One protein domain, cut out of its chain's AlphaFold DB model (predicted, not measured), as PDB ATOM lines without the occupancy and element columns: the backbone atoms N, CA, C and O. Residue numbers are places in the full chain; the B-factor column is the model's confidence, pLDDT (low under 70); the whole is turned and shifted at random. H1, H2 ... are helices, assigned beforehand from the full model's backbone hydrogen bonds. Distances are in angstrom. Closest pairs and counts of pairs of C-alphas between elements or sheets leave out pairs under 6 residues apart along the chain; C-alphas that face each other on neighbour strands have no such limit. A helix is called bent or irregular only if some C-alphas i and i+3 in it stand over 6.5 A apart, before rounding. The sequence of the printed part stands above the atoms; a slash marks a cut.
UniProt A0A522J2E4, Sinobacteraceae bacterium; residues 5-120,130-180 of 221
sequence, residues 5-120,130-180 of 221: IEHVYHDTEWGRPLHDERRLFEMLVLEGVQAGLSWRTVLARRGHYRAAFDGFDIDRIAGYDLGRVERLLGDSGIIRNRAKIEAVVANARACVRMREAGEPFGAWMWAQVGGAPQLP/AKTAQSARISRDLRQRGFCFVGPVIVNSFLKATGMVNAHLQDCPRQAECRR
ATOM      1  N   ILE A   5     -29.473 -37.971 -29.656       93.56
ATOM      2  CA  ILE A   5     -29.948 -37.398 -28.380       93.56
ATOM      3  C   ILE A   5     -28.871 -36.614 -27.612       93.56
ATOM      4  O   ILE A   5     -29.184 -35.614 -26.971       93.56
ATOM      5  N   GLU A   6     -27.608 -37.050 -27.662       93.62
ATOM      6  CA  GLU A   6     -26.513 -36.369 -26.954       93.62
ATOM      7  C   GLU A   6     -26.099 -35.092 -27.688       93.62
ATOM      8  O   GLU A   6     -25.854 -34.084 -27.032       93.62
ATOM      9  N   HIS A   7     -26.115 -35.098 -29.027       93.69
ATOM     10  CA  HIS A   7     -25.884 -33.894 -29.829       93.69
ATOM     11  C   HIS A   7     -26.999 -32.860 -29.634       93.69
ATOM     12  O   HIS A   7     -26.712 -31.697 -29.367       93.69
ATOM     13  N   VAL A   8     -28.273 -33.278 -29.668       95.62
ATOM     14  CA  VAL A   8     -29.399 -32.369 -29.387       95.62
ATOM     15  C   VAL A   8     -29.285 -31.785 -27.979       95.62
ATOM     16  O   VAL A   8     -29.427 -30.574 -27.809       95.62
ATOM     17  N   TYR A   9     -28.983 -32.606 -26.970       96.81
ATOM     18  CA  TYR A   9     -28.774 -32.129 -25.601       96.81
ATOM     19  C   TYR A   9     -27.607 -31.132 -25.505       96.81
ATOM     20  O   TYR A   9     -27.751 -30.075 -24.891       96.81
ATOM     21  N   HIS A  10     -26.474 -31.436 -26.141       96.62
ATOM     22  CA  HIS A  10     -25.317 -30.548 -26.201       96.62
ATOM     23  C   HIS A  10     -25.673 -29.184 -26.808       96.62
ATOM     24  O   HIS A  10     -25.335 -28.141 -26.247       96.62
ATOM     25  N   ASP A  11     -26.394 -29.186 -27.929       95.81
ATOM     26  CA  ASP A  11     -26.658 -27.967 -28.686       95.81
ATOM     27  C   ASP A  11     -27.757 -27.098 -28.073       95.81
ATOM     28  O   ASP A  11     -27.732 -25.867 -28.211       95.81
ATOM     29  N   THR A  12     -28.727 -27.721 -27.401       94.75
ATOM     30  CA  THR A  12     -29.963 -27.057 -26.958       94.75
ATOM     31  C   THR A  12     -30.072 -26.863 -25.451       94.75
ATOM     32  O   THR A  12     -30.838 -25.998 -25.030       94.75
ATOM     33  N   GLU A  13     -29.294 -27.583 -24.640       97.06
ATOM     34  CA  GLU A  13     -29.403 -27.542 -23.176       97.06
ATOM     35  C   GLU A  13     -28.053 -27.344 -22.476       97.06
ATOM     36  O   GLU A  13     -27.927 -26.448 -21.641       97.06
ATOM     37  N   TRP A  14     -27.041 -28.151 -22.802       97.88
ATOM     38  CA  TRP A  14     -25.800 -28.206 -22.029       97.88
ATOM     39  C   TRP A  14     -25.008 -26.892 -22.074       97.88
ATOM     40  O   TRP A  14     -24.762 -26.314 -23.137       97.88
ATOM     41  N   GLY A  15     -24.588 -26.411 -20.902       96.88
ATOM     42  CA  GLY A  15     -23.813 -25.174 -20.770       96.88
ATOM     43  C   GLY A  15     -24.641 -23.891 -20.887       96.88
ATOM     44  O   GLY A  15     -24.104 -22.804 -20.662       96.88
ATOM     45  N   ARG A  16     -25.944 -23.979 -21.191       97.25
ATOM     46  CA  ARG A  16     -26.831 -22.810 -21.202       97.25
ATOM     47  C   ARG A  16     -27.194 -22.422 -19.763       97.25
ATOM     48  O   ARG A  16     -27.616 -23.296 -19.010       97.25
ATOM     49  N   PRO A  17     -27.080 -21.136 -19.378       96.94
ATOM     50  CA  PRO A  17     -27.430 -20.686 -18.032       96.94
ATOM     51  C   PRO A  17     -28.870 -21.047 -17.658       96.94
ATOM     52  O   PRO A  17     -29.825 -20.604 -18.302       96.94
ATOM     53  N   LEU A  18     -29.016 -21.846 -16.606       97.19
ATOM     54  CA  LEU A  18     -30.297 -22.304 -16.090       97.19
ATOM     55  C   LEU A  18     -30.562 -21.704 -14.705       97.19
ATOM     56  O   LEU A  18     -29.781 -21.889 -13.777       97.19
ATOM     57  N   HIS A  19     -31.686 -21.003 -14.551       95.12
ATOM     58  CA  HIS A  19     -32.060 -20.335 -13.292       95.12
ATOM     59  C   HIS A  19     -33.347 -20.871 -12.659       95.12
ATOM     60  O   HIS A  19     -33.632 -20.553 -11.508       95.12
ATOM     61  N   ASP A  20     -34.125 -21.668 -13.393       96.56
ATOM     62  CA  ASP A  20     -35.331 -22.293 -12.859       96.56
ATOM     63  C   ASP A  20     -34.954 -23.361 -11.822       96.56
ATOM     64  O   ASP A  20     -34.245 -24.320 -12.132       96.56
ATOM     65  N   GLU A  21     -35.404 -23.182 -10.579       96.44
ATOM     66  CA  GLU A  21     -35.002 -24.031  -9.453       96.44
ATOM     67  C   GLU A  21     -35.439 -25.490  -9.635       96.44
ATOM     68  O   GLU A  21     -34.665 -26.405  -9.347       96.44
ATOM     69  N   ARG A  22     -36.638 -25.719 -10.178       98.00
ATOM     70  CA  ARG A  22     -37.153 -27.065 -10.456       98.00
ATOM     71  C   ARG A  22     -36.281 -27.780 -11.487       98.00
ATOM     72  O   ARG A  22     -35.930 -28.942 -11.301       98.00
ATOM     73  N   ARG A  23     -35.889 -27.090 -12.559       98.31
ATOM     74  CA  ARG A  23     -34.982 -27.629 -13.582       98.31
ATOM     75  C   ARG A  23     -33.568 -27.846 -13.051       98.31
ATOM     76  O   ARG A  23     -32.939 -28.834 -13.420       98.31
ATOM     77  N   LEU A  24     -33.062 -26.968 -12.183       98.69
ATOM     78  CA  LEU A  24     -31.785 -27.191 -11.500       98.69
ATOM     79  C   LEU A  24     -31.860 -28.449 -10.622       98.69
ATOM     80  O   LEU A  24     -30.966 -29.288 -10.672       98.69
ATOM     81  N   PHE A  25     -32.945 -28.631  -9.872       98.75
ATOM     82  CA  PHE A  25     -33.161 -29.841  -9.086       98.75
ATOM     83  C   PHE A  25     -33.234 -31.104  -9.963       98.75
ATOM     84  O   PHE A  25     -32.551 -32.087  -9.671       98.75
ATOM     85  N   GLU A  26     -33.979 -31.056 -11.076       98.62
ATOM     86  CA  GLU A  26     -34.012 -32.121 -12.092       98.62
ATOM     87  C   GLU A  26     -32.594 -32.501 -12.537       98.62
ATOM     88  O   GLU A  26     -32.219 -33.672 -12.479       98.62
ATOM     89  N   MET A  27     -31.776 -31.521 -12.929       98.56
ATOM     90  CA  MET A  27     -30.415 -31.784 -13.396       98.56
ATOM     91  C   MET A  27     -29.525 -32.381 -12.304       98.56
ATOM     92  O   MET A  27     -28.809 -33.340 -12.578       98.56
ATOM     93  N   LEU A  28     -29.599 -31.890 -11.061       98.56
ATOM     94  CA  LEU A  28     -28.816 -32.449  -9.953       98.56
ATOM     95  C   LEU A  28     -29.154 -33.926  -9.709       98.56
ATOM     96  O   LEU A  28     -28.258 -34.748  -9.506       98.56
ATOM     97  N   VAL A  29     -30.442 -34.275  -9.757       98.25
ATOM     98  CA  VAL A  29     -30.900 -35.661  -9.608       98.25
ATOM     99  C   VAL A  29     -30.396 -36.533 -10.757       98.25
ATOM    100  O   VAL A  29     -29.877 -37.622 -10.505       98.25
ATOM    101  N   LEU A  30     -30.512 -36.067 -12.005       97.88
ATOM    102  CA  LEU A  30     -30.082 -36.818 -13.189       97.88
ATOM    103  C   LEU A  30     -28.567 -37.090 -13.186       97.88
ATOM    104  O   LEU A  30     -28.139 -38.210 -13.467       97.88
ATOM    105  N   GLU A  31     -27.766 -36.103 -12.791       97.31
ATOM    106  CA  GLU A  31     -26.317 -36.247 -12.597       97.31
ATOM    107  C   GLU A  31     -26.001 -37.255 -11.474       97.31
ATOM    108  O   GLU A  31     -25.127 -38.114 -11.609       97.31
ATOM    109  N   GLY A  32     -26.768 -37.228 -10.378       94.94
ATOM    110  CA  GLY A  32     -26.635 -38.177  -9.270       94.94
ATOM    111  C   GLY A  32     -26.919 -39.630  -9.667       94.94
ATOM    112  O   GLY A  32     -26.183 -40.551  -9.288       94.94
ATOM    113  N   VAL A  33     -27.966 -39.866 -10.465       92.00
ATOM    114  CA  VAL A  33     -28.318 -41.224 -10.917       92.00
ATOM    115  C   VAL A  33     -27.383 -41.754 -12.002       92.00
ATOM    116  O   VAL A  33     -27.307 -42.975 -12.162       92.00
ATOM    117  N   GLN A  34     -26.633 -40.886 -12.688       91.56
ATOM    118  CA  GLN A  34     -25.667 -41.272 -13.719       91.56
ATOM    119  C   GLN A  34     -24.493 -42.105 -13.176       91.56
ATOM    120  O   GLN A  34     -23.832 -42.793 -13.948       91.56
ATOM    121  N   ALA A  35     -24.224 -42.104 -11.865       84.38
ATOM    122  CA  ALA A  35     -23.141 -42.901 -11.286       84.38
ATOM    123  C   ALA A  35     -23.239 -44.387 -11.706       84.38
ATOM    124  O   ALA A  35     -24.192 -45.081 -11.327       84.38
ATOM    125  N   GLY A  36     -22.258 -44.852 -12.494       82.12
ATOM    126  CA  GLY A  36     -22.194 -46.206 -13.064       82.12
ATOM    127  C   GLY A  36     -22.902 -46.402 -14.416       82.12
ATOM    128  O   GLY A  36     -23.074 -47.541 -14.833       82.12
ATOM    129  N   LEU A  37     -23.336 -45.331 -15.092       88.50
ATOM    130  CA  LEU A  37     -24.087 -45.363 -16.354       88.50
ATOM    131  C   LEU A  37     -23.547 -44.328 -17.358       88.50
ATOM    132  O   LEU A  37     -22.901 -43.344 -16.987       88.50
ATOM    133  N   SER A  38     -23.860 -44.513 -18.644       92.31
ATOM    134  CA  SER A  38     -23.623 -43.479 -19.659       92.31
ATOM    135  C   SER A  38     -24.661 -42.355 -19.568       92.31
ATOM    136  O   SER A  38     -25.828 -42.605 -19.251       92.31
ATOM    137  N   TRP A  39     -24.264 -41.122 -19.902       93.88
ATOM    138  CA  TRP A  39     -25.188 -39.984 -19.944       93.88
ATOM    139  C   TRP A  39     -26.329 -40.206 -20.946       93.88
ATOM    140  O   TRP A  39     -27.489 -39.984 -20.602       93.88
ATOM    141  N   ARG A  40     -26.049 -40.802 -22.115       93.62
ATOM    142  CA  ARG A  40     -27.072 -41.297 -23.056       93.62
ATOM    143  C   ARG A  40     -28.190 -42.102 -22.389       93.62
ATOM    144  O   ARG A  40     -29.360 -41.923 -22.720       93.62
ATOM    145  N   THR A  41     -27.840 -42.999 -21.462       92.50
ATOM    146  CA  THR A  41     -28.820 -43.840 -20.753       92.50
ATOM    147  C   THR A  41     -29.722 -42.997 -19.860       92.50
ATOM    148  O   THR A  41     -30.925 -43.244 -19.793       92.50
ATOM    149  N   VAL A  42     -29.155 -41.991 -19.195       94.19
ATOM    150  CA  VAL A  42     -29.912 -41.055 -18.357       94.19
ATOM    151  C   VAL A  42     -30.828 -40.184 -19.217       94.19
ATOM    152  O   VAL A  42     -32.019 -40.097 -18.924       94.19
ATOM    153  N   LEU A  43     -30.323 -39.621 -20.321       94.75
ATOM    154  CA  LEU A  43     -31.117 -38.815 -21.257       94.75
ATOM    155  C   LEU A  43     -32.298 -39.598 -21.839       94.75
ATOM    156  O   LEU A  43     -33.422 -39.104 -21.824       94.75
ATOM    157  N   ALA A  44     -32.072 -40.840 -22.275       94.56
ATOM    158  CA  ALA A  44     -33.127 -41.701 -22.809       94.56
ATOM    159  C   ALA A  44     -34.236 -41.993 -21.780       94.56
ATOM    160  O   ALA A  44     -35.393 -42.177 -22.147       94.56
ATOM    161  N   ARG A  45     -33.901 -42.003 -20.482       94.88
ATOM    162  CA  ARG A  45     -34.854 -42.229 -19.384       94.88
ATOM    163  C   ARG A  45     -35.415 -40.942 -18.785       94.88
ATOM    164  O   ARG A  45     -36.297 -41.012 -17.933       94.88
ATOM    165  N   ARG A  46     -34.954 -39.764 -19.209       96.56
ATOM    166  CA  ARG A  46     -35.324 -38.478 -18.594       96.56
ATOM    167  C   ARG A  46     -36.833 -38.230 -18.595       96.56
ATOM    168  O   ARG A  46     -37.364 -37.727 -17.610       96.56
ATOM    169  N   GLY A  47     -37.535 -38.634 -19.658       97.44
ATOM    170  CA  GLY A  47     -39.001 -38.588 -19.722       97.44
ATOM    171  C   GLY A  47     -39.676 -39.457 -18.653       97.44
ATOM    172  O   GLY A  47     -40.571 -38.983 -17.958       97.44
ATOM    173  N   HIS A  48     -39.186 -40.684 -18.451       97.44
ATOM    174  CA  HIS A  48     -39.663 -41.577 -17.390       97.44
ATOM    175  C   HIS A  48     -39.394 -41.001 -16.001       97.44
ATOM    176  O   HIS A  48     -40.288 -40.999 -15.165       97.44
ATOM    177  N   TYR A  49     -38.208 -40.430 -15.768       97.81
ATOM    178  CA  TYR A  49     -37.901 -39.751 -14.507       97.81
ATOM    179  C   TYR A  49     -38.856 -38.585 -14.224       97.81
ATOM    180  O   TYR A  49     -39.355 -38.469 -13.109       97.81
ATOM    181  N   ARG A  50     -39.166 -37.754 -15.228       98.31
ATOM    182  CA  ARG A  50     -40.154 -36.674 -15.072       98.31
ATOM    183  C   ARG A  50     -41.527 -37.221 -14.684       98.31
ATOM    184  O   ARG A  50     -42.146 -36.666 -13.789       98.31
ATOM    185  N   ALA A  51     -41.995 -38.298 -15.311       97.94
ATOM    186  CA  ALA A  51     -43.278 -38.905 -14.954       97.94
ATOM    187  C   ALA A  51     -43.259 -39.524 -13.541       97.94
ATOM    188  O   ALA A  51     -44.172 -39.298 -12.749       97.94
ATOM    189  N   ALA A  52     -42.198 -40.260 -13.207       97.81
ATOM    190  CA  ALA A  52     -42.054 -40.962 -11.936       97.81
ATOM    191  C   ALA A  52     -41.961 -40.001 -10.737       97.81
ATOM    192  O   ALA A  52     -42.537 -40.259  -9.681       97.81
ATOM    193  N   PHE A  53     -41.282 -38.866 -10.909       98.31
ATOM    194  CA  PHE A  53     -41.037 -37.879  -9.857       98.31
ATOM    195  C   PHE A  53     -41.897 -36.614 -10.010       98.31
ATOM    196  O   PHE A  53     -41.413 -35.515  -9.770       98.31
ATOM    197  N   ASP A  54     -43.160 -36.736 -10.434       98.31
ATOM    198  CA  ASP A  54     -44.131 -35.622 -10.474       98.31
ATOM    199  C   ASP A  54     -43.605 -34.343 -11.169       98.31
ATOM    200  O   ASP A  54     -43.765 -33.222 -10.687       98.31
ATOM    201  N   GLY A  55     -42.915 -34.498 -12.297       98.19
ATOM    202  CA  GLY A  55     -42.327 -33.385 -13.044       98.19
ATOM    203  C   GLY A  55     -41.180 -32.679 -12.318       98.19
ATOM    204  O   GLY A  55     -40.889 -31.531 -12.642       98.19
ATOM    205  N   PHE A  56     -40.538 -33.352 -11.359       98.56
ATOM    206  CA  PHE A  56     -39.535 -32.795 -10.448       98.56
ATOM    207  C   PHE A  56     -40.069 -31.710  -9.507       98.56
ATOM    208  O   PHE A  56     -39.304 -30.872  -9.030       98.56
ATOM    209  N   ASP A  57     -41.369 -31.717  -9.208       98.62
ATOM    210  CA  ASP A  57     -41.931 -30.842  -8.184       98.62
ATOM    211  C   ASP A  57     -41.311 -31.135  -6.806       98.62
ATOM    212  O   ASP A  57     -41.536 -32.189  -6.208       98.62
ATOM    213  N   ILE A  58     -40.494 -30.192  -6.329       98.75
ATOM    214  CA  ILE A  58     -39.679 -30.344  -5.120       98.75
ATOM    215  C   ILE A  58     -40.562 -30.602  -3.895       98.75
ATOM    216  O   ILE A  58     -40.229 -31.458  -3.078       98.75
ATOM    217  N   ASP A  59     -41.695 -29.913  -3.779       98.50
ATOM    218  CA  ASP A  59     -42.553 -29.990  -2.596       98.50
ATOM    219  C   ASP A  59     -43.307 -31.320  -2.550       98.50
ATOM    220  O   ASP A  59     -43.345 -31.984  -1.511       98.50
ATOM    221  N   ARG A  60     -43.817 -31.780  -3.700       98.69
ATOM    222  CA  ARG A  60     -44.442 -33.106  -3.815       98.69
ATOM    223  C   ARG A  60     -43.457 -34.219  -3.490       98.69
ATOM    224  O   ARG A  60     -43.788 -35.114  -2.715       98.69
ATOM    225  N   ILE A  61     -42.246 -34.157  -4.046       98.75
ATOM    226  CA  ILE A  61     -41.211 -35.171  -3.806       98.75
ATOM    227  C   ILE A  61     -40.764 -35.161  -2.343       98.75
ATOM    228  O   ILE A  61     -40.558 -36.227  -1.765       98.75
ATOM    229  N   ALA A  62     -40.630 -33.988  -1.717       98.62
ATOM    230  CA  ALA A  62     -40.244 -33.892  -0.311       98.62
ATOM    231  C   ALA A  62     -41.238 -34.615   0.618       98.62
ATOM    232  O   ALA A  62     -40.826 -35.187   1.636       98.62
ATOM    233  N   GLY A  63     -42.517 -34.645   0.229       98.44
ATOM    234  CA  GLY A  63     -43.598 -35.357   0.910       98.44
ATOM    235  C   GLY A  63     -43.684 -36.864   0.632       98.44
ATOM    236  O   GLY A  63     -44.565 -37.516   1.185       98.44
ATOM    237  N   TYR A  64     -42.810 -37.446  -0.197       98.50
ATOM    238  CA  TYR A  64     -42.846 -38.887  -0.473       98.50
ATOM    239  C   TYR A  64     -42.578 -39.719   0.787       98.50
ATOM    240  O   TYR A  64     -41.641 -39.458   1.547       98.50
ATOM    241  N   ASP A  65     -43.388 -40.758   0.971       97.38
ATOM    242  CA  ASP A  65     -43.277 -41.745   2.039       97.38
ATOM    243  C   ASP A  65     -42.598 -43.040   1.554       97.38
ATOM    244  O   ASP A  65     -42.236 -43.190   0.382       97.38
ATOM    245  N   LEU A  66     -42.431 -44.005   2.466       95.81
ATOM    246  CA  LEU A  66     -41.875 -45.320   2.129       95.81
ATOM    247  C   LEU A  66     -42.720 -46.034   1.066       95.81
ATOM    248  O   LEU A  66     -42.166 -46.627   0.145       95.81
ATOM    249  N   GLY A  67     -44.051 -45.920   1.130       97.69
ATOM    250  CA  GLY A  67     -44.945 -46.523   0.143       97.69
ATOM    251  C   GLY A  67     -44.711 -45.995  -1.275       97.69
ATOM    252  O   GLY A  67     -44.741 -46.761  -2.239       97.69
ATOM    253  N   ARG A  68     -44.441 -44.694  -1.434       97.38
ATOM    254  CA  ARG A  68     -44.075 -44.097  -2.722       97.38
ATOM    255  C   ARG A  68     -42.709 -44.578  -3.200       97.38
ATOM    256  O   ARG A  68     -42.582 -44.866  -4.389       97.38
ATOM    257  N   VAL A  69     -41.730 -44.724  -2.306       97.19
ATOM    258  CA  VAL A  69     -40.413 -45.299  -2.638       97.19
ATOM    259  C   VAL A  69     -40.547 -46.744  -3.136       97.19
ATOM    260  O   VAL A  69     -39.981 -47.065  -4.181       97.19
ATOM    261  N   GLU A  70     -41.343 -47.588  -2.472       97.00
ATOM    262  CA  GLU A  70     -41.604 -48.965  -2.930       97.00
ATOM    263  C   GLU A  70     -42.246 -49.002  -4.321       97.00
ATOM    264  O   GLU A  70     -41.828 -49.774  -5.184       97.00
ATOM    265  N   ARG A  71     -43.228 -48.127  -4.584       97.00
ATOM    266  CA  ARG A  71     -43.850 -48.036  -5.916       97.00
ATOM    267  C   ARG A  71     -42.834 -47.661  -6.997       97.00
ATOM    268  O   ARG A  71     -42.851 -48.252  -8.072       97.00
ATOM    269  N   LEU A  72     -41.937 -46.719  -6.710       97.25
ATOM    270  CA  LEU A  72     -40.882 -46.301  -7.640       97.25
ATOM    271  C   LEU A  72     -39.848 -47.405  -7.887       97.25
ATOM    272  O   LEU A  72     -39.331 -47.523  -8.993       97.25
ATOM    273  N   LEU A  73     -39.567 -48.254  -6.895       96.50
ATOM    274  CA  LEU A  73     -38.697 -49.418  -7.079       96.50
ATOM    275  C   LEU A  73     -39.263 -50.446  -8.063       96.50
ATOM    276  O   LEU A  73     -38.490 -51.179  -8.682       96.50
ATOM    277  N   GLY A  74     -40.586 -50.483  -8.235       95.94
ATOM    278  CA  GLY A  74     -41.259 -51.300  -9.243       95.94
ATOM    279  C   GLY A  74     -41.192 -50.738 -10.670       95.94
ATOM    280  O   GLY A  74     -41.415 -51.490 -11.617       95.94
ATOM    281  N   ASP A  75     -40.861 -49.457 -10.852       95.44
ATOM    282  CA  ASP A  75     -40.874 -48.792 -12.160       95.44
ATOM    283  C   ASP A  75     -39.606 -49.120 -12.974       95.44
ATOM    284  O   ASP A  75     -38.485 -48.730 -12.635       95.44
ATOM    285  N   SER A  76     -39.773 -49.854 -14.077       94.06
ATOM    286  CA  SER A  76     -38.681 -50.248 -14.976       94.06
ATOM    287  C   SER A  76     -38.170 -49.109 -15.871       94.06
ATOM    288  O   SER A  76     -37.071 -49.220 -16.433       94.06
ATOM    289  N   GLY A  77     -38.920 -48.007 -15.976       93.50
ATOM    290  CA  GLY A  77     -38.554 -46.801 -16.718       93.50
ATOM    291  C   GLY A  77     -37.418 -46.014 -16.061       93.50
ATOM    292  O   GLY A  77     -36.641 -45.350 -16.753       93.50
ATOM    293  N   ILE A  78     -37.238 -46.150 -14.745       94.62
ATOM    294  CA  ILE A  78     -36.146 -45.522 -13.990       94.62
ATOM    295  C   ILE A  78     -35.087 -46.542 -13.550       94.62
ATOM    296  O   ILE A  78     -35.211 -47.753 -13.740       94.62
ATOM    297  N   ILE A  79     -33.978 -46.050 -12.998       91.56
ATOM    298  CA  ILE A  79     -32.955 -46.916 -12.409       91.56
ATOM    299  C   ILE A  79     -33.451 -47.398 -11.044       91.56
ATOM    300  O   ILE A  79     -33.463 -46.635 -10.079       91.56
ATOM    301  N   ARG A  80     -33.831 -48.680 -10.975       92.81
ATOM    302  CA  ARG A  80     -34.350 -49.363  -9.777       92.81
ATOM    303  C   ARG A  80     -33.254 -49.593  -8.736       92.81
ATOM    304  O   ARG A  80     -32.741 -50.695  -8.567       92.81
ATOM    305  N   ASN A  81     -32.857 -48.521  -8.063       94.12
ATOM    306  CA  ASN A  81     -31.890 -48.544  -6.977       94.12
ATOM    307  C   ASN A  81     -32.455 -47.747  -5.799       94.12
ATOM    308  O   ASN A  81     -32.659 -46.538  -5.911       94.12
ATOM    309  N   ARG A  82     -32.687 -48.432  -4.674       95.94
ATOM    310  CA  ARG A  82     -33.328 -47.853  -3.487       95.94
ATOM    311  C   ARG A  82     -32.593 -46.619  -2.979       95.94
ATOM    312  O   ARG A  82     -33.212 -45.570  -2.855       95.94
ATOM    313  N   ALA A  83     -31.273 -46.710  -2.812       95.81
ATOM    314  CA  ALA A  83     -30.462 -45.596  -2.327       95.81
ATOM    315  C   ALA A  83     -30.554 -44.360  -3.242       95.81
ATOM    316  O   ALA A  83     -30.634 -43.237  -2.754       95.81
ATOM    317  N   LYS A  84     -30.582 -44.548  -4.570       94.62
ATOM    318  CA  LYS A  84     -30.754 -43.443  -5.527       94.62
ATOM    319  C   LYS A  84     -32.144 -42.813  -5.435       94.62
ATOM    320  O   LYS A  84     -32.238 -41.594  -5.484       94.62
ATOM    321  N   ILE A  85     -33.206 -43.607  -5.290       97.25
ATOM    322  CA  ILE A  85     -34.583 -43.097  -5.165       97.25
ATOM    323  C   ILE A  85     -34.755 -42.327  -3.852       97.25
ATOM    324  O   ILE A  85     -35.239 -41.197  -3.858       97.25
ATOM    325  N   GLU A  86     -34.299 -42.897  -2.737       97.69
ATOM    326  CA  GLU A  86     -34.327 -42.243  -1.424       97.69
ATOM    327  C   GLU A  86     -33.506 -40.948  -1.422       97.69
ATOM    328  O   GLU A  86     -33.918 -39.955  -0.823       97.69
ATOM    329  N   ALA A  87     -32.391 -40.909  -2.156       97.88
ATOM    330  CA  ALA A  87     -31.608 -39.693  -2.331       97.88
ATOM    331  C   ALA A  87     -32.375 -38.577  -3.049       97.88
ATOM    332  O   ALA A  87     -32.213 -37.420  -2.671       97.88
ATOM    333  N   VAL A  88     -33.231 -38.886  -4.031       98.38
ATOM    334  CA  VAL A  88     -34.086 -37.866  -4.670       98.38
ATOM    335  C   VAL A  88     -35.008 -37.216  -3.636       98.38
ATOM    336  O   VAL A  88     -35.102 -35.991  -3.580       98.38
ATOM    337  N   VAL A  89     -35.619 -38.023  -2.764       98.69
ATOM    338  CA  VAL A  89     -36.485 -37.542  -1.676       98.69
ATOM    339  C   VAL A  89     -35.692 -36.721  -0.654       98.69
ATOM    340  O   VAL A  89     -36.116 -35.632  -0.269       98.69
ATOM    341  N   ALA A  90     -34.512 -37.198  -0.244       98.62
ATOM    342  CA  ALA A  90     -33.636 -36.477   0.681       98.62
ATOM    343  C   ALA A  90     -33.197 -35.115   0.117       98.62
ATOM    344  O   ALA A  90     -33.263 -34.109   0.825       98.62
ATOM    345  N   ASN A  91     -32.831 -35.072  -1.168       98.81
ATOM    346  CA  ASN A  91     -32.448 -33.848  -1.869       98.81
ATOM    347  C   ASN A  91     -33.622 -32.865  -1.954       98.81
ATOM    348  O   ASN A  91     -33.435 -31.679  -1.699       98.81
ATOM    349  N   ALA A  92     -34.836 -33.340  -2.251       98.88
ATOM    350  CA  ALA A  92     -36.023 -32.488  -2.284       98.88
ATOM    351  C   ALA A  92     -36.303 -31.860  -0.911       98.88
ATOM    352  O   ALA A  92     -36.476 -30.649  -0.800       98.88
ATOM    353  N   ARG A  93     -36.241 -32.661   0.162       98.81
ATOM    354  CA  ARG A  93     -36.372 -32.162   1.541       98.81
ATOM    355  C   ARG A  93     -35.274 -31.157   1.900       98.81
ATOM    356  O   ARG A  93     -35.538 -30.213   2.638       98.81
ATOM    357  N   ALA A  94     -34.053 -31.342   1.399       98.81
ATOM    358  CA  ALA A  94     -32.970 -30.385   1.593       98.81
ATOM    359  C   ALA A  94     -33.248 -29.047   0.890       98.81
ATOM    360  O   ALA A  94     -33.056 -28.003   1.509       98.81
ATOM    361  N   CYS A  95     -33.777 -29.066  -0.338       98.75
ATOM    362  CA  CYS A  95     -34.228 -27.854  -1.029       98.75
ATOM    363  C   CYS A  95     -35.329 -27.116  -0.249       98.75
ATOM    364  O   CYS A  95     -35.245 -25.900  -0.100       98.75
ATOM    365  N   VAL A  96     -36.322 -27.839   0.290       98.75
ATOM    366  CA  VAL A  96     -37.386 -27.248   1.125       98.75
ATOM    367  C   VAL A  96     -36.791 -26.538   2.344       98.75
ATOM    368  O   VAL A  96     -37.027 -25.345   2.519       98.75
ATOM    369  N   ARG A  97     -35.935 -27.221   3.121       98.69
ATOM    370  CA  ARG A  97     -35.270 -26.625   4.297       98.69
ATOM    371  C   ARG A  97     -34.422 -25.406   3.943       98.69
ATOM    372  O   ARG A  97     -34.399 -24.427   4.676       98.69
ATOM    373  N   MET A  98     -33.705 -25.465   2.822       98.38
ATOM    374  CA  MET A  98     -32.902 -24.346   2.328       98.38
ATOM    375  C   MET A  98     -33.770 -23.125   2.008       98.38
ATOM    376  O   MET A  98     -33.444 -22.011   2.414       98.38
ATOM    377  N   ARG A  99     -34.905 -23.336   1.336       97.75
ATOM    378  CA  ARG A  99     -35.866 -22.274   1.033       97.75
ATOM    379  C   ARG A  99     -36.496 -21.688   2.302       97.75
ATOM    380  O   ARG A  99     -36.612 -20.471   2.391       97.75
ATOM    381  N   GLU A 100     -36.843 -22.518   3.286       97.56
ATOM    382  CA  GLU A 100     -37.346 -22.078   4.603       97.56
ATOM    383  C   GLU A 100     -36.313 -21.253   5.383       97.56
ATOM    384  O   GLU A 100     -36.673 -20.311   6.083       97.56
ATOM    385  N   ALA A 101     -35.024 -21.552   5.211       97.25
ATOM    386  CA  ALA A 101     -33.918 -20.780   5.775       97.25
ATOM    387  C   ALA A 101     -33.585 -19.494   4.986       97.25
ATOM    388  O   ALA A 101     -32.609 -18.819   5.306       97.25
ATOM    389  N   GLY A 102     -34.357 -19.152   3.947       96.88
ATOM    390  CA  GLY A 102     -34.128 -17.963   3.118       96.88
ATOM    391  C   GLY A 102     -33.009 -18.112   2.079       96.88
ATOM    392  O   GLY A 102     -32.626 -17.129   1.448       96.88
ATOM    393  N   GLU A 103     -32.504 -19.326   1.855       96.12
ATOM    394  CA  GLU A 103     -31.431 -19.630   0.901       96.12
ATOM    395  C   GLU A 103     -31.915 -20.618  -0.180       96.12
ATOM    396  O   GLU A 103     -31.440 -21.752  -0.214       96.12
ATOM    397  N   PRO A 104     -32.855 -20.253  -1.077       97.00
ATOM    398  CA  PRO A 104     -33.368 -21.183  -2.086       97.00
ATOM    399  C   PRO A 104     -32.231 -21.795  -2.922       97.00
ATOM    400  O   PRO A 104     -31.279 -21.106  -3.307       97.00
ATOM    401  N   PHE A 105     -32.329 -23.098  -3.196       98.25
ATOM    402  CA  PHE A 105     -31.273 -23.922  -3.793       98.25
ATOM    403  C   PHE A 105     -30.696 -23.306  -5.070       98.25
ATOM    404  O   PHE A 105     -29.474 -23.234  -5.222       98.25
ATOM    405  N   GLY A 106     -31.557 -22.818  -5.966       97.25
ATOM    406  CA  GLY A 106     -31.108 -22.219  -7.222       97.25
ATOM    407  C   GLY A 106     -30.239 -20.975  -7.007       97.25
ATOM    408  O   GLY A 106     -29.158 -20.861  -7.589       97.25
ATOM    409  N   ALA A 107     -30.677 -20.065  -6.131       96.88
ATOM    410  CA  ALA A 107     -29.925 -18.853  -5.806       96.88
ATOM    411  C   ALA A 107     -28.609 -19.188  -5.093       96.88
ATOM    412  O   ALA A 107     -27.562 -18.633  -5.434       96.88
ATOM    413  N   TRP A 108     -28.651 -20.139  -4.158       98.31
ATOM    414  CA  TRP A 108     -27.472 -20.600  -3.437       98.31
ATOM    415  C   TRP A 108     -26.418 -21.187  -4.382       98.31
ATOM    416  O   TRP A 108     -25.248 -20.821  -4.279       98.31
ATOM    417  N   MET A 109     -26.815 -22.036  -5.341       98.50
ATOM    418  CA  MET A 109     -25.891 -22.622  -6.320       98.50
ATOM    419  C   MET A 109     -25.228 -21.560  -7.205       98.50
ATOM    420  O   MET A 109     -24.012 -21.595  -7.389       98.50
ATOM    421  N   TRP A 110     -25.991 -20.585  -7.708       97.94
ATOM    422  CA  TRP A 110     -25.423 -19.483  -8.493       97.94
ATOM    423  C   TRP A 110     -24.473 -18.608  -7.666       97.94
ATOM    424  O   TRP A 110     -23.441 -18.173  -8.180       97.94
ATOM    425  N   ALA A 111     -24.744 -18.405  -6.373       97.56
ATOM    426  CA  ALA A 111     -23.817 -17.710  -5.481       97.56
ATOM    427  C   ALA A 111     -22.465 -18.444  -5.357       97.56
ATOM    428  O   ALA A 111     -21.425 -17.793  -5.255       97.56
ATOM    429  N   GLN A 112     -22.438 -19.780  -5.471       97.56
ATOM    430  CA  GLN A 112     -21.192 -20.563  -5.414       97.56
ATOM    431  C   GLN A 112     -20.235 -20.323  -6.589       97.56
ATOM    432  O   GLN A 112     -19.053 -20.686  -6.493       97.56
ATOM    433  N   VAL A 113     -20.728 -19.731  -7.680       96.44
ATOM    434  CA  VAL A 113     -19.939 -19.333  -8.858       96.44
ATOM    435  C   VAL A 113     -19.828 -17.811  -9.015       96.44
ATOM    436  O   VAL A 113     -19.359 -17.338 -10.041       96.44
ATOM    437  N   GLY A 114     -20.216 -17.037  -7.995       95.56
ATOM    438  CA  GLY A 114     -20.147 -15.571  -8.026       95.56
ATOM    439  C   GLY A 114     -21.324 -14.902  -8.742       95.56
ATOM    440  O   GLY A 114     -21.236 -13.734  -9.102       95.56
ATOM    441  N   GLY A 115     -22.424 -15.625  -8.960       94.69
ATOM    442  CA  GLY A 115     -23.653 -15.087  -9.544       94.69
ATOM    443  C   GLY A 115     -23.644 -14.941 -11.066       94.69
ATOM    444  O   GLY A 115     -24.682 -14.584 -11.611       94.69
ATOM    445  N   ALA A 116     -22.534 -15.254 -11.741       94.75
ATOM    446  CA  ALA A 116     -22.391 -15.218 -13.195       94.75
ATOM    447  C   ALA A 116     -21.674 -16.482 -13.716       94.75
ATOM    448  O   ALA A 116     -20.901 -17.092 -12.973       94.75
ATOM    449  N   PRO A 117     -21.902 -16.896 -14.979       96.62
ATOM    450  CA  PRO A 117     -21.217 -18.034 -15.574       96.62
ATOM    451  C   PRO A 117     -19.705 -17.843 -15.602       96.62
ATOM    452  O   PRO A 117     -19.197 -16.822 -16.070       96.62
ATOM    453  N   GLN A 118     -18.979 -18.872 -15.184       97.19
ATOM    454  CA  GLN A 118     -17.537 -18.948 -15.381       97.19
ATOM    455  C   GLN A 118     -17.239 -19.351 -16.829       97.19
ATOM    456  O   GLN A 118     -17.881 -20.254 -17.371       97.19
ATOM    457  N   LEU A 119     -16.264 -18.686 -17.454       95.19
ATOM    458  CA  LEU A 119     -15.918 -18.845 -18.871       95.19
ATOM    459  C   LEU A 119     -14.465 -19.328 -19.018       95.19
ATOM    460  O   LEU A 119     -13.600 -18.536 -19.390       95.19
ATOM    461  N   PRO A 120     -14.158 -20.590 -18.671       94.81
ATOM    462  CA  PRO A 120     -12.830 -21.144 -18.892       94.81
ATOM    463  C   PRO A 120     -12.498 -21.217 -20.387       94.81
ATOM    464  O   PRO A 120     -13.353 -21.459 -21.234       94.81
ATOM    465  N   ALA A 130     -12.424 -33.358 -14.508       95.56
ATOM    466  CA  ALA A 130     -13.531 -34.160 -13.984       95.56
ATOM    467  C   ALA A 130     -14.057 -33.620 -12.640       95.56
ATOM    468  O   ALA A 130     -15.252 -33.699 -12.368       95.56
ATOM    469  N   LYS A 131     -13.185 -33.027 -11.815       97.31
ATOM    470  CA  LYS A 131     -13.511 -32.363 -10.539       97.31
ATOM    471  C   LYS A 131     -12.571 -31.181 -10.303       97.31
ATOM    472  O   LYS A 131     -11.445 -31.196 -10.789       97.31
ATOM    473  N   THR A 132     -12.997 -30.207  -9.506       98.25
ATOM    474  CA  THR A 132     -12.201 -29.023  -9.146       98.25
ATOM    475  C   THR A 132     -12.199 -28.816  -7.630       98.25
ATOM    476  O   THR A 132     -12.981 -29.432  -6.901       98.25
ATOM    477  N   ALA A 133     -11.338 -27.927  -7.124       98.31
ATOM    478  CA  ALA A 133     -11.382 -27.526  -5.715       98.31
ATOM    479  C   ALA A 133     -12.739 -26.893  -5.344       98.31
ATOM    480  O   ALA A 133     -13.282 -27.159  -4.272       98.31
ATOM    481  N   GLN A 134     -13.322 -26.118  -6.266       98.31
ATOM    482  CA  GLN A 134     -14.650 -25.525  -6.117       98.31
ATOM    483  C   GLN A 134     -15.739 -26.600  -6.033       98.31
ATOM    484  O   GLN A 134     -16.537 -26.577  -5.099       98.31
ATOM    485  N   SER A 135     -15.748 -27.580  -6.946       98.62
ATOM    486  CA  SER A 135     -16.755 -28.646  -6.911       98.62
ATOM    487  C   SER A 135     -16.619 -29.529  -5.668       98.62
ATOM    488  O   SER A 135     -17.621 -29.987  -5.121       98.62
ATOM    489  N   ALA A 136     -15.395 -29.721  -5.161       98.75
ATOM    490  CA  ALA A 136     -15.150 -30.416  -3.902       98.75
ATOM    491  C   ALA A 136     -15.675 -29.646  -2.682       98.75
ATOM    492  O   ALA A 136     -16.213 -30.274  -1.770       98.75
ATOM    493  N   ARG A 137     -15.546 -28.313  -2.663       98.75
ATOM    494  CA  ARG A 137     -16.134 -27.455  -1.622       98.75
ATOM    495  C   ARG A 137     -17.659 -27.532  -1.649       98.75
ATOM    496  O   ARG A 137     -18.247 -27.981  -0.676       98.75
ATOM    497  N   ILE A 138     -18.267 -27.233  -2.798       98.69
ATOM    498  CA  ILE A 138     -19.728 -27.253  -2.977       98.69
ATOM    499  C   ILE A 138     -20.308 -28.632  -2.627       98.69
ATOM    500  O   ILE A 138     -21.335 -28.726  -1.968       98.69
ATOM    501  N   SER A 139     -19.627 -29.718  -3.011       98.75
ATOM    502  CA  SER A 139     -20.010 -31.086  -2.642       98.75
ATOM    503  C   SER A 139     -20.070 -31.308  -1.127       98.75
ATOM    504  O   SER A 139     -20.994 -31.963  -0.645       98.75
ATOM    505  N   ARG A 140     -19.109 -30.778  -0.357       98.75
ATOM    506  CA  ARG A 140     -19.142 -30.863   1.113       98.75
ATOM    507  C   ARG A 140     -20.301 -30.055   1.685       98.75
ATOM    508  O   ARG A 140     -21.030 -30.589   2.516       98.75
ATOM    509  N   ASP A 141     -20.506 -28.839   1.195       98.56
ATOM    510  CA  ASP A 141     -21.550 -27.941   1.693       98.56
ATOM    511  C   ASP A 141     -22.954 -28.507   1.405       98.56
ATOM    512  O   ASP A 141     -23.823 -28.515   2.277       98.56
ATOM    513  N   LEU A 142     -23.168 -29.085   0.216       98.69
ATOM    514  CA  LEU A 142     -24.407 -29.792  -0.125       98.69
ATOM    515  C   LEU A 142     -24.644 -30.998   0.797       98.69
ATOM    516  O   LEU A 142     -25.754 -31.187   1.293       98.69
ATOM    517  N   ARG A 143     -23.612 -31.801   1.087       98.69
ATOM    518  CA  ARG A 143     -23.741 -32.934   2.024       98.69
ATOM    519  C   ARG A 143     -24.107 -32.478   3.432       98.69
ATOM    520  O   ARG A 143     -24.964 -33.097   4.052       98.69
ATOM    521  N   GLN A 144     -23.512 -31.389   3.917       98.44
ATOM    522  CA  GLN A 144     -23.853 -30.802   5.220       98.44
ATOM    523  C   GLN A 144     -25.314 -30.332   5.284       98.44
ATOM    524  O   GLN A 144     -25.930 -30.380   6.342       98.44
ATOM    525  N   ARG A 145     -25.900 -29.951   4.142       98.25
ATOM    526  CA  ARG A 145     -27.319 -29.573   4.008       98.25
ATOM    527  C   ARG A 145     -28.262 -30.779   3.837       98.25
ATOM    528  O   ARG A 145     -29.486 -30.622   3.780       98.25
ATOM    529  N   GLY A 146     -27.710 -31.994   3.803       98.25
ATOM    530  CA  GLY A 146     -28.455 -33.249   3.706       98.25
ATOM    531  C   GLY A 146     -28.709 -33.729   2.278       98.25
ATOM    532  O   GLY A 146     -29.580 -34.573   2.082       98.25
ATOM    533  N   PHE A 147     -27.977 -33.208   1.287       98.62
ATOM    534  CA  PHE A 147     -28.017 -33.758  -0.067       98.62
ATOM    535  C   PHE A 147     -27.197 -35.053  -0.169       98.62
ATOM    536  O   PHE A 147     -26.090 -35.178   0.360       98.62
ATOM    537  N   CYS A 148     -27.717 -35.990  -0.950       98.06
ATOM    538  CA  CYS A 148     -27.167 -37.302  -1.249       98.06
ATOM    539  C   CYS A 148     -26.801 -37.406  -2.741       98.06
ATOM    540  O   CYS A 148     -27.380 -36.732  -3.591       98.06
ATOM    541  N   PHE A 149     -25.835 -38.275  -3.068       97.25
ATOM    542  CA  PHE A 149     -25.312 -38.463  -4.436       97.25
ATOM    543  C   PHE A 149     -24.757 -37.181  -5.086       97.25
ATOM    544  O   PHE A 149     -24.774 -37.024  -6.296       97.25
ATOM    545  N   VAL A 150     -24.181 -36.287  -4.283       98.25
ATOM    546  CA  VAL A 150     -23.595 -35.007  -4.722       98.25
ATOM    547  C   VAL A 150     -22.067 -35.014  -4.619       98.25
ATOM    548  O   VAL A 150     -21.456 -34.155  -3.989       98.25
ATOM    549  N   GLY A 151     -21.410 -36.039  -5.171       98.12
ATOM    550  CA  GLY A 151     -19.943 -36.140  -5.167       98.12
ATOM    551  C   GLY A 151     -19.255 -35.029  -5.980       98.12
ATOM    552  O   GLY A 151     -19.880 -34.471  -6.874       98.12
ATOM    553  N   PRO A 152     -17.960 -34.721  -5.754       98.44
ATOM    554  CA  PRO A 152     -17.282 -33.611  -6.438       98.44
ATOM    555  C   PRO A 152     -17.279 -33.697  -7.970       98.44
ATOM    556  O   PRO A 152     -17.274 -32.664  -8.634       98.44
ATOM    557  N   VAL A 153     -17.274 -34.911  -8.531       98.06
ATOM    558  CA  VAL A 153     -17.391 -35.133  -9.983       98.06
ATOM    559  C   VAL A 153     -18.808 -34.816 -10.463       98.06
ATOM    560  O   VAL A 153     -18.964 -34.063 -11.413       98.06
ATOM    561  N   ILE A 154     -19.827 -35.308  -9.752       98.12
ATOM    562  CA  ILE A 154     -21.249 -35.058 -10.041       98.12
ATOM    563  C   ILE A 154     -21.545 -33.557  -9.980       98.12
ATOM    564  O   ILE A 154     -22.122 -33.001 -10.903       98.12
ATOM    565  N   VAL A 155     -21.080 -32.878  -8.927       98.69
ATOM    566  CA  VAL A 155     -21.236 -31.424  -8.784       98.69
ATOM    567  C   VAL A 155     -20.539 -30.687  -9.922       98.69
ATOM    568  O   VAL A 155     -21.103 -29.757 -10.478       98.69
ATOM    569  N   ASN A 156     -19.330 -31.099 -10.311       98.44
ATOM    570  CA  ASN A 156     -18.643 -30.464 -11.431       98.44
ATOM    571  C   ASN A 156     -19.387 -30.677 -12.759       98.44
ATOM    572  O   ASN A 156     -19.508 -29.737 -13.537       98.44
ATOM    573  N   SER A 157     -19.915 -31.876 -13.019       97.94
ATOM    574  CA  SER A 157     -20.776 -32.133 -14.181       97.94
ATOM    575  C   SER A 157     -22.036 -31.274 -14.153       97.94
ATOM    576  O   SER A 157     -22.313 -30.595 -15.137       97.94
ATOM    577  N   PHE A 158     -22.708 -31.182 -13.003       98.69
ATOM    578  CA  PHE A 158     -23.874 -30.326 -12.794       98.69
ATOM    579  C   PHE A 158     -23.595 -28.849 -13.107       98.69
ATOM    580  O   PHE A 158     -24.365 -28.218 -13.833       98.69
ATOM    581  N   LEU A 159     -22.489 -28.289 -12.600       98.69
ATOM    582  CA  LEU A 159     -22.118 -26.891 -12.857       98.69
ATOM    583  C   LEU A 159     -21.936 -26.625 -14.359       98.69
ATOM    584  O   LEU A 159     -22.353 -25.582 -14.859       98.69
ATOM    585  N   LYS A 160     -21.349 -27.588 -15.078       98.44
ATOM    586  CA  LYS A 160     -21.169 -27.522 -16.533       98.44
ATOM    587  C   LYS A 160     -22.498 -27.659 -17.273       98.44
ATOM    588  O   LYS A 160     -22.814 -26.855 -18.140       98.44
ATOM    589  N   ALA A 161     -23.312 -28.641 -16.894       98.19
ATOM    590  CA  ALA A 161     -24.596 -28.918 -17.525       98.19
ATOM    591  C   ALA A 161     -25.579 -27.746 -17.418       98.19
ATOM    592  O   ALA A 161     -26.300 -27.464 -18.370       98.19
ATOM    593  N   THR A 162     -25.565 -27.036 -16.290       98.50
ATOM    594  CA  THR A 162     -26.496 -25.937 -15.980       98.50
ATOM    595  C   THR A 162     -25.982 -24.547 -16.364       98.50
ATOM    596  O   THR A 162     -26.612 -23.537 -16.044       98.50
ATOM    597  N   GLY A 163     -24.827 -24.478 -17.037       97.81
ATOM    598  CA  GLY A 163     -24.248 -23.227 -17.526       97.81
ATOM    599  C   GLY A 163     -23.696 -22.301 -16.444       97.81
ATOM    600  O   GLY A 163     -23.389 -21.150 -16.741       97.81
ATOM    601  N   MET A 164     -23.536 -22.785 -15.208       98.38
ATOM    602  CA  MET A 164     -22.770 -22.082 -14.171       98.38
ATOM    603  C   MET A 164     -21.276 -22.053 -14.520       98.38
ATOM    604  O   MET A 164     -20.574 -21.093 -14.210       98.38
ATOM    605  N   VAL A 165     -20.807 -23.088 -15.216       98.25
ATOM    606  CA  VAL A 165     -19.520 -23.122 -15.913       98.25
ATOM    607  C   VAL A 165     -19.808 -23.390 -17.384       98.25
ATOM    608  O   VAL A 165     -20.287 -24.463 -17.739       98.25
ATOM    609  N   ASN A 166     -19.511 -22.435 -18.257       97.00
ATOM    610  CA  ASN A 166     -19.603 -22.654 -19.695       97.00
ATOM    611  C   ASN A 166     -18.366 -23.433 -20.156       97.00
ATOM    612  O   ASN A 166     -17.315 -22.860 -20.424       97.00
ATOM    613  N   ALA A 167     -18.501 -24.754 -20.191       96.25
ATOM    614  CA  ALA A 167     -17.415 -25.686 -20.470       96.25
ATOM    615  C   ALA A 167     -17.292 -26.079 -21.952       96.25
ATOM    616  O   ALA A 167     -16.585 -27.035 -22.269       96.25
ATOM    617  N   HIS A 168     -17.993 -25.381 -22.849       97.12
ATOM    618  CA  HIS A 168     -17.802 -25.539 -24.288       97.12
ATOM    619  C   HIS A 168     -16.367 -25.153 -24.667       97.12
ATOM    620  O   HIS A 168     -15.863 -24.129 -24.205       97.12
ATOM    621  N   LEU A 169     -15.724 -25.960 -25.515       96.56
ATOM    622  CA  LEU A 169     -14.395 -25.644 -26.045       96.56
ATOM    623  C   LEU A 169     -14.437 -24.360 -26.883       96.56
ATOM    624  O   LEU A 169     -15.489 -23.987 -27.405       96.56
ATOM    625  N   GLN A 170     -13.297 -23.680 -27.021       93.06
ATOM    626  CA  GLN A 170     -13.221 -22.394 -27.731       93.06
ATOM    627  C   GLN A 170     -13.725 -22.453 -29.183       93.06
ATOM    628  O   GLN A 170     -14.268 -21.470 -29.684       93.06
ATOM    629  N   ASP A 171     -13.553 -23.590 -29.851       93.94
ATOM    630  CA  ASP A 171     -13.980 -23.833 -31.230       93.94
ATOM    631  C   ASP A 171     -15.437 -24.318 -31.342       93.94
ATOM    632  O   ASP A 171     -15.998 -24.354 -32.438       93.94
ATOM    633  N   CYS A 172     -16.094 -24.630 -30.221       95.38
ATOM    634  CA  CYS A 172     -17.499 -25.010 -30.209       95.38
ATOM    635  C   CYS A 172     -18.401 -23.781 -30.452       95.38
ATOM    636  O   CYS A 172     -18.422 -22.849 -29.638       95.38
ATOM    637  N   PRO A 173     -19.274 -23.787 -31.482       94.62
ATOM    638  CA  PRO A 173     -20.182 -22.667 -31.756       94.62
ATOM    639  C   PRO A 173     -21.139 -22.342 -30.599       94.62
ATOM    640  O   PRO A 173     -21.650 -21.222 -30.496       94.62
ATOM    641  N   ARG A 174     -21.418 -23.328 -29.735       96.31
ATOM    642  CA  ARG A 174     -22.317 -23.169 -28.585       96.31
ATOM    643  C   ARG A 174     -21.685 -22.346 -27.459       96.31
ATOM    644  O   ARG A 174     -22.437 -21.755 -26.686       96.31
ATOM    645  N   GLN A 175     -20.353 -22.216 -27.403       95.50
ATOM    646  CA  GLN A 175     -19.655 -21.385 -26.411       95.50
ATOM    647  C   GLN A 175     -20.182 -19.947 -26.445       95.50
ATOM    648  O   GLN A 175     -20.676 -19.425 -25.436       95.50
ATOM    649  N   ALA A 176     -20.158 -19.342 -27.636       94.31
ATOM    650  CA  ALA A 176     -20.564 -17.959 -27.829       94.31
ATOM    651  C   ALA A 176     -22.079 -17.792 -27.653       94.31
ATOM    652  O   ALA A 176     -22.548 -16.759 -27.174       94.31
ATOM    653  N   GLU A 177     -22.866 -18.808 -28.017       94.75
ATOM    654  CA  GLU A 177     -24.311 -18.786 -27.811       94.75
ATOM    655  C   GLU A 177     -24.692 -18.813 -26.331       94.75
ATOM    656  O   GLU A 177     -25.515 -17.996 -25.914       94.75
ATOM    657  N   CYS A 178     -24.070 -19.685 -25.535       94.62
ATOM    658  CA  CYS A 178     -24.308 -19.760 -24.094       94.62
ATOM    659  C   CYS A 178     -23.908 -18.449 -23.405       94.62
ATOM    660  O   CYS A 178     -24.667 -17.923 -22.589       94.62
ATOM    661  N   ARG A 179     -22.784 -17.843 -23.819       93.56
ATOM    662  CA  ARG A 179     -22.380 -16.508 -23.353       93.56
ATOM    663  C   ARG A 179     -23.416 -15.431 -23.698       93.56
ATOM    664  O   ARG A 179     -23.759 -14.613 -22.850       93.56
ATOM    665  N   ARG A 180     -23.965 -15.430 -24.919       94.75
ATOM    666  CA  ARG A 180     -25.039 -14.494 -25.310       94.75
ATOM    667  C   ARG A 180     -26.339 -14.739 -24.541       94.75
ATOM    668  O   ARG A 180     -27.046 -13.782 -24.234       94.75
TER     669      ARG A 180
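This is residues 5 to 120 and 130 to 180 of the 221 residues of a protein of Sinobacteraceae bacterium (UniProt A0A522J2E4). Helix H2 makes the middle of a helical body, with the longest helix, H6, packed along it and H9 crossing it from another side. H4 and H5 pack on H6 at one end of the longest axis, H8 packs across H9, H1 packs on H3, and H10 lies at the opposite end of that axis from H5. The printed part has 167 residues with ten named helices, H1 to H10 in order, and no named strand; the class is all helix, and the helix packing is mostly crossed. The whole is compact, with a radius of gyration of the C-alphas of 15.5 A and spans of 49 by 37 by 24 A.

H1, residues 5 to 12, touches residues 39 to 44 of H3, residues 39 to 52, about perpendicular at 81 degrees; the closest C-alphas, of Glu 6 and Arg 40, are 6.3 A apart. H2, residues 21 to 33, and H6, residues 82 to 100, are the hubs, touching four helices each. H2 and H6 touch at a shallow tilt of 28 degrees, opposite ways, closest at the C-alphas of Val 29 and Val 88, 6.3 A. H2 only just touches H3, with 3 pairs of C-alphas within 8 A, closest at Leu 30 and Val 42, 6.7 A. H4, residues 58 to 62, touches H6, with the C-alphas of Ala 62 and Arg 93 closest at 4.6 A. H5, residues 66 to 73, touches H6 at a steep tilt of 53 degrees, closest at the C-alphas of Leu 73 and Arg 82, 6.6 A. H7, residues 105 to 111, only just touches H2, with 3 pairs of C-alphas within 8 A, closest at Glu 21 and Gly 106, 4.8 A. H9, residues 152 to 161, touches H2 at a steep tilt of 47 degrees, with the C-alphas of Glu 31 and Ile 154 closest at 5.8 A. H8, residues 133 to 144, touches H9 about perpendicular at 74 degrees, closest at the C-alphas of Ala 136 and Pro 152, 4.6 A. H10, residues 173 to 180, is close to H1 but not clearly touching: the C-alphas of Asp 11 and Arg 174 are 6.5 A apart. Every O i to N i+4 pair is within hydrogen-bond range in H1, H2 and H4 to H9; H3 has 8 of 10 and H10 3 of 4.

H1 begins at C-alpha 5, (-29.948, -37.398, -28.380). H2 measures 18.5 A, H3 18.7 A, H6 27.3 A and H8 16.9 A from first to last C-alpha. H3 is irregular, with C-alphas 44 and 47 7.3 A apart. H10 ends at C-alpha 180, (-25.039, -14.494, -25.310).

The two C-alphas farthest apart, of Gly 67 and Asp 171, are 49.6 A apart. Residues 121 to 129 are not printed, and C-alphas 120 and 130 are 13.9 A apart across this cut. H9 to H10 is a long link of 11 residues. No printed residue has pLDDT under 70.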